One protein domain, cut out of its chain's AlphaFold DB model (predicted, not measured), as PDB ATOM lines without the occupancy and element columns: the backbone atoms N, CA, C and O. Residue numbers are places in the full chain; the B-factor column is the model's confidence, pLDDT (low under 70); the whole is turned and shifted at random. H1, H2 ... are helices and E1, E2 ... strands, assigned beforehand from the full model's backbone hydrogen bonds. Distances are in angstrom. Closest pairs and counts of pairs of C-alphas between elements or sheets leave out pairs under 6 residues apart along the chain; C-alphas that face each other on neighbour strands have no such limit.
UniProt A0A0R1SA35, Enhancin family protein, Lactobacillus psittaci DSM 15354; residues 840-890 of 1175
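This is residues 840 to 890 of the 1175 residues of the protein "Enhancin family protein" of Lactobacillus psittaci DSM 15354 (UniProt A0A0R1SA35). One helix, H1, packs on a two-stranded hairpin, E2 and E3, mainly along E2, while the short strand E1 lies on another side of the helix. The 51 printed residues hold one named helix and three named strands, in the order E1, H1, E2, E3; the sheet E2 - E3 is antiparallel and the class is mixed. The whole is compact, with a radius of gyration of the C-alphas of 10.9 A, yet elongated, spanning 33 by 18 by 15 A.

E1 is residues 844 to 846, beginning at C-alpha 844 (85.014, -28.053, 44.874). H1, residues 854 to 867, is 20.0 A long. E2 is residues 873 to 878, 14.0 A, and E3 residues 884 to 888, 13.1 A, ending at C-alpha 888 (95.628, -39.110, 28.173).

E1 pairs with no named strand; its closest C-alpha pair with H1 is Val 846 and Glu 856, 6.7 A. Every O i to N i+4 pair in H1 is within hydrogen-bond range. The closest C-alphas of H1 and E2 are Lys 857 and Val 878, 5.7 A. In the hairpin E2 and E3, N 877 and O 885 are 2.9 A apart. E1 is apart from E2 and E3.

The C-alphas of Gly 847 and Asp 890 are farthest apart, 34.9 A. The printed part has no cut and no long link. Residues 889 to 890 are under pLDDT 70.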
ATOM      1  N   GLN A 840      86.653 -40.538  40.875       80.31
ATOM      2  CA  GLN A 840      85.834 -39.351  41.138       80.31
ATOM      3  C   GLN A 840      86.512 -38.444  42.173       80.31
ATOM      4  O   GLN A 840      87.178 -38.924  43.092       80.31
ATOM      5  N   ILE A 841      86.283 -37.137  42.055       87.00
ATOM      6  CA  ILE A 841      86.682 -36.146  43.058       87.00
ATOM      7  C   ILE A 841      85.475 -35.706  43.888       87.00
ATOM      8  O   ILE A 841      84.329 -35.824  43.456       87.00
ATOM      9  N   SER A 842      85.729 -35.153  45.074       83.62
ATOM     10  CA  SER A 842      84.722 -34.356  45.779       83.62
ATOM     11  C   SER A 842      84.559 -33.007  45.061       83.62
ATOM     12  O   SER A 842      85.576 -32.335  44.864       83.62
ATOM     13  N   PRO A 843      83.334 -32.573  44.703       89.31
ATOM     14  CA  PRO A 843      83.114 -31.282  44.054       89.31
ATOM     15  C   PRO A 843      83.654 -30.112  44.884       89.31
ATOM     16  O   PRO A 843      83.437 -30.034  46.096       89.31
ATOM     17  N   ILE A 844      84.358 -29.191  44.230       88.31
ATOM     18  CA  ILE A 844      85.014 -28.053  44.874       88.31
ATOM     19  C   ILE A 844      84.017 -26.910  45.059       88.31
ATOM     20  O   ILE A 844      83.321 -26.512  44.126       88.31
ATOM     21  N   THR A 845      83.971 -26.343  46.263       89.12
ATOM     22  CA  THR A 845      83.125 -25.183  46.553       89.12
ATOM     23  C   THR A 845      83.647 -23.931  45.844       89.12
ATOM     24  O   THR A 845      84.769 -23.495  46.114       89.12
ATOM     25  N   VAL A 846      82.826 -23.339  44.973       88.38
ATOM     26  CA  VAL A 846      83.143 -22.145  44.166       88.38
ATOM     27  C   VAL A 846      82.146 -21.007  44.404       88.38
ATOM     28  O   VAL A 846      81.049 -21.223  44.927       88.38
ATOM     29  N   GLY A 847      82.533 -19.782  44.038       78.69
ATOM     30  CA  GLY A 847      81.685 -18.592  44.177       78.69
ATOM     31  C   GLY A 847      80.530 -18.521  43.170       78.69
ATOM     32  O   GLY A 847      79.433 -18.099  43.532       78.69
ATOM     33  N   ASP A 848      80.771 -18.955  41.932       82.25
ATOM     34  CA  ASP A 848      79.799 -19.032  40.837       82.25
ATOM     35  C   ASP A 848      80.114 -20.283  39.999       82.25
ATOM     36  O   ASP A 848      81.214 -20.417  39.468       82.25
ATOM     37  N   VAL A 849      79.161 -21.215  39.898       86.75
ATOM     38  CA  VAL A 849      79.316 -22.471  39.133       86.75
ATOM     39  C   VAL A 849      79.184 -22.280  37.618       86.75
ATOM     40  O   VAL A 849      79.455 -23.207  36.867       86.75
ATOM     41  N   THR A 850      78.767 -21.098  37.159       83.38
ATOM     42  CA  THR A 850      78.671 -20.742  35.733       83.38
ATOM     43  C   THR A 850      79.850 -19.900  35.245       83.38
ATOM     44  O   THR A 850      79.947 -19.623  34.048       83.38
ATOM     45  N   LYS A 851      80.727 -19.465  36.163       88.75
ATOM     46  CA  LYS A 851      81.867 -18.599  35.854       88.75
ATOM     47  C   LYS A 851      83.015 -18.742  36.860       88.75
ATOM     48  O   LYS A 851      83.329 -17.811  37.604       88.75
ATOM     49  N   LEU A 852      83.666 -19.903  36.856       88.44
ATOM     50  CA  LEU A 852      84.866 -20.163  37.656       88.44
ATOM     51  C   LEU A 852      85.970 -19.137  37.357       88.44
ATOM     52  O   LEU A 852      86.338 -18.912  36.201       88.44
ATOM     53  N   THR A 853      86.592 -18.599  38.405       90.69
ATOM     54  CA  THR A 853      87.876 -17.899  38.271       90.69
ATOM     55  C   THR A 853      88.996 -18.882  37.924       90.69
ATOM     56  O   THR A 853      88.926 -20.071  38.240       90.69
ATOM     57  N   ASP A 854      90.098 -18.397  37.351       88.25
ATOM     58  CA  ASP A 854      91.222 -19.271  36.985       88.25
ATOM     59  C   ASP A 854      91.886 -19.937  38.209       88.25
ATOM     60  O   ASP A 854      92.449 -21.026  38.101       88.25
ATOM     61  N   SER A 855      91.733 -19.353  39.408       83.06
ATOM     62  CA  SER A 855      92.116 -19.989  40.677       83.06
ATOM     63  C   SER A 855      91.206 -21.167  41.053       83.06
ATOM     64  O   SER A 855      91.677 -22.149  41.622       83.06
ATOM     65  N   GLU A 856      89.913 -21.100  40.735       89.19
ATOM     66  CA  GLU A 856      88.968 -22.204  40.945       89.19
ATOM     67  C   GLU A 856      89.182 -23.311  39.903       89.19
ATOM     68  O   GLU A 856      89.301 -24.476  40.284       89.19
ATOM     69  N   LYS A 857      89.390 -22.959  38.625       90.38
ATOM     70  CA  LYS A 857      89.796 -23.912  37.571       90.38
ATOM     71  C   LYS A 857      91.080 -24.658  37.943       90.38
ATOM     72  O   LYS A 857      91.128 -25.882  37.844       90.38
ATOM     73  N   ALA A 858      92.100 -23.948  38.431       90.44
ATOM     74  CA  ALA A 858      93.364 -24.551  38.856       90.44
ATOM     75  C   ALA A 858      93.189 -25.555  40.011       90.44
ATOM     76  O   ALA A 858      93.835 -26.603  40.006       90.44
ATOM     77  N   LYS A 859      92.287 -25.288  40.967       89.94
ATOM     78  CA  LYS A 859      91.946 -26.244  42.038       89.94
ATOM     79  C   LYS A 859      91.255 -27.491  41.485       89.94
ATOM     80  O   LYS A 859      91.589 -28.592  41.914       89.94
ATOM     81  N   VAL A 860      90.342 -27.342  40.519       89.75
ATOM     82  CA  VAL A 860      89.670 -28.480  39.860       89.75
ATOM     83  C   VAL A 860      90.687 -29.342  39.101       89.75
ATOM     84  O   VAL A 860      90.708 -30.556  39.292       89.75
ATOM     85  N   VAL A 861      91.601 -28.731  38.335       91.56
ATOM     86  CA  VAL A 861      92.726 -29.436  37.684       91.56
ATOM     87  C   VAL A 861      93.570 -30.206  38.707       91.56
ATOM     88  O   VAL A 861      93.840 -31.391  38.513       91.56
ATOM     89  N   GLN A 862      93.959 -29.563  39.815       89.12
ATOM     90  CA  GLN A 862      94.754 -30.203  40.867       89.12
ATOM     91  C   GLN A 862      94.023 -31.379  41.525       89.12
ATOM     92  O   GLN A 862      94.642 -32.418  41.731       89.12
ATOM     93  N   ALA A 863      92.725 -31.256  41.814       90.06
ATOM     94  CA  ALA A 863      91.941 -32.343  42.397       90.06
ATOM     95  C   ALA A 863      91.820 -33.543  41.445       90.06
ATOM     96  O   ALA A 863      92.007 -34.679  41.877       90.06
ATOM     97  N   ILE A 864      91.561 -33.301  40.152       89.75
ATOM     98  CA  ILE A 864      91.463 -34.361  39.136       89.75
ATOM     99  C   ILE A 864      92.786 -35.127  39.035       89.75
ATOM    100  O   ILE A 864      92.775 -36.355  39.092       89.75
ATOM    101  N   LEU A 865      93.918 -34.419  38.950       88.12
ATOM    102  CA  LEU A 865      95.249 -35.034  38.897       88.12
ATOM    103  C   LEU A 865      95.601 -35.775  40.201       88.12
ATOM    104  O   LEU A 865      96.094 -36.897  40.152       88.12
ATOM    105  N   ALA A 866      95.306 -35.192  41.367       84.38
ATOM    106  CA  ALA A 866      95.615 -35.792  42.668       84.38
ATOM    107  C   ALA A 866      94.784 -37.049  42.986       84.38
ATOM    108  O   ALA A 866      95.262 -37.923  43.706       84.38
ATOM    109  N   ALA A 867      93.566 -37.163  42.446       86.19
ATOM    110  CA  ALA A 867      92.759 -38.381  42.535       86.19
ATOM    111  C   ALA A 867      93.154 -39.448  41.499       86.19
ATOM    112  O   ALA A 867      92.792 -40.612  41.658       86.19
ATOM    113  N   ASN A 868      93.902 -39.079  40.452       85.00
ATOM    114  CA  ASN A 868      94.268 -39.951  39.333       85.00
ATOM    115  C   ASN A 868      95.798 -40.027  39.091       85.00
ATOM    116  O   ASN A 868      96.230 -39.915  37.942       85.00
ATOM    117  N   PRO A 869      96.643 -40.215  40.129       79.75
ATOM    118  CA  PRO A 869      98.103 -40.206  39.986       79.75
ATOM    119  C   PRO A 869      98.654 -41.467  39.301       79.75
ATOM    120  O   PRO A 869      99.812 -41.489  38.896       79.75
ATOM    121  N   ASP A 870      97.840 -42.519  39.192       73.75
ATOM    122  CA  ASP A 870      98.120 -43.773  38.487       73.75
ATOM    123  C   ASP A 870      97.666 -43.748  37.017       73.75
ATOM    124  O   ASP A 870      97.768 -44.757  36.318       73.75
ATOM    125  N   LYS A 871      97.117 -42.619  36.550       75.75
ATOM    126  CA  LYS A 871      96.592 -42.454  35.194       75.75
ATOM    127  C   LYS A 871      97.559 -41.638  34.352       75.75
ATOM    128  O   LYS A 871      98.014 -40.577  34.770       75.75
ATOM    129  N   ASP A 872      97.794 -42.098  33.127       80.19
ATOM    130  CA  ASP A 872      98.623 -41.442  32.111       80.19
ATOM    131  C   ASP A 872      97.978 -40.154  31.559       80.19
ATOM    132  O   ASP A 872      97.723 -40.028  30.363       80.19
ATOM    133  N   ILE A 873      97.654 -39.192  32.423       83.06
ATOM    134  CA  ILE A 873      97.013 -37.930  32.047       83.06
ATOM    135  C   ILE A 873      98.062 -36.976  31.468       83.06
ATOM    136  O   ILE A 873      99.004 -36.565  32.142       83.06
ATOM    137  N   LYS A 874      97.847 -36.580  30.214       86.94
ATOM    138  CA  LYS A 874      98.658 -35.613  29.469       86.94
ATOM    139  C   LYS A 874      98.271 -34.172  29.786       86.94
ATOM    140  O   LYS A 874      99.128 -33.296  29.847       86.94
ATOM    141  N   SER A 875      96.972 -33.916  29.952       85.50
ATOM    142  CA  SER A 875      96.436 -32.600  30.305       85.50
ATOM    143  C   SER A 875      95.005 -32.679  30.841       85.50
ATOM    144  O   SER A 875      94.239 -33.584  30.505       85.50
ATOM    145  N   VAL A 876      94.636 -31.684  31.650       90.88
ATOM    146  CA  VAL A 876      93.259 -31.421  32.090       90.88
ATOM    147  C   VAL A 876      92.940 -29.963  31.776       90.88
ATOM    148  O   VAL A 876      93.725 -29.077  32.111       90.88
ATOM    149  N   VAL A 877      91.798 -29.712  31.142       90.25
ATOM    150  CA  VAL A 877      91.285 -28.373  30.820       90.25
ATOM    151  C   VAL A 877      89.911 -28.226  31.463       90.25
ATOM    152  O   VAL A 877      89.084 -29.121  31.330       90.25
ATOM    153  N   VAL A 878      89.667 -27.118  32.166       90.50
ATOM    154  CA  VAL A 878      88.410 -26.857  32.889       90.50
ATOM    155  C   VAL A 878      87.750 -25.606  32.314       90.50
ATOM    156  O   VAL A 878      88.402 -24.566  32.205       90.50
ATOM    157  N   GLY A 879      86.479 -25.723  31.928       85.19
ATOM    158  CA  GLY A 879      85.669 -24.634  31.388       85.19
ATOM    159  C   GLY A 879      85.241 -23.606  32.440       85.19
ATOM    160  O   GLY A 879      85.427 -23.792  33.644       85.19
ATOM    161  N   ASP A 880      84.633 -22.512  31.979       88.50
ATOM    162  CA  ASP A 880      84.042 -21.490  32.857       88.50
ATOM    163  C   ASP A 880      82.852 -22.041  33.672       88.50
ATOM    164  O   ASP A 880      82.591 -21.550  34.765       88.50
ATOM    165  N   ASP A 881      82.191 -23.098  33.185       82.56
ATOM    166  CA  ASP A 881      81.109 -23.846  33.847       82.56
ATOM    167  C   ASP A 881      81.608 -24.968  34.785       82.56
ATOM    168  O   ASP A 881      80.813 -25.713  35.355       82.56
ATOM    169  N   GLY A 882      82.927 -25.145  34.911       83.75
ATOM    170  CA  GLY A 882      83.537 -26.217  35.697       83.75
ATOM    171  C   GLY A 882      83.569 -27.592  35.022       83.75
ATOM    172  O   GLY A 882      84.139 -28.518  35.606       83.75
ATOM    173  N   GLN A 883      83.034 -27.762  33.808       90.56
ATOM    174  CA  GLN A 883      83.187 -29.007  33.053       90.56
ATOM    175  C   GLN A 883      84.669 -29.243  32.731       90.56
ATOM    176  O   GLN A 883      85.365 -28.325  32.295       90.56
ATOM    177  N   ALA A 884      85.167 -30.464  32.942       90.56
ATOM    178  CA  ALA A 884      86.581 -30.780  32.754       90.56
ATOM    179  C   ALA A 884      86.801 -31.791  31.622       90.56
ATOM    180  O   ALA A 884      86.275 -32.901  31.667       90.56
ATOM    181  N   ALA A 885      87.625 -31.433  30.640       89.50
ATOM    182  CA  ALA A 885      88.126 -32.338  29.612       89.50
ATOM    183  C   ALA A 885      89.507 -32.870  30.018       89.50
ATOM    184  O   ALA A 885      90.424 -32.098  30.310       89.50
ATOM    185  N   VAL A 886      89.665 -34.193  30.024       87.44
ATOM    186  CA  VAL A 886      90.912 -34.893  30.358       87.44
ATOM    187  C   VAL A 886      91.445 -35.561  29.097       87.44
ATOM    188  O   VAL A 886      90.704 -36.266  28.416       87.44
ATOM    189  N   THR A 887      92.723 -35.343  28.786       82.88
ATOM    190  CA  THR A 887      93.437 -36.004  27.682       82.88
ATOM    191  C   THR A 887      94.520 -36.907  28.251       82.88
ATOM    192  O   THR A 887      95.301 -36.464  29.095       82.88
ATOM    193  N   PHE A 888      94.603 -38.145  27.775       84.81
ATOM    194  CA  PHE A 888      95.628 -39.110  28.173       84.81
ATOM    195  C   PHE A 888      96.845 -39.086  27.225       84.81
ATOM    196  O   PHE A 888      96.814 -38.480  26.149       84.81
ATOM    197  N   ASN A 889      97.954 -39.713  27.625       69.00
ATOM    198  CA  ASN A 889      99.212 -39.726  26.866       69.00
ATOM    199  C   ASN A 889      99.096 -40.466  25.523       69.00
ATOM    200  O   ASN A 889      99.796 -40.103  24.576       69.00
ATOM    201  N   ASP A 890      98.178 -41.430  25.417       63.06
ATOM    202  CA  ASP A 890      97.825 -42.130  24.173       63.06
ATOM    203  C   ASP A 890      96.978 -41.284  23.196       63.06
ATOM    204  O   ASP A 890      96.772 -41.680  22.049       63.06
TER     205      ASP A 890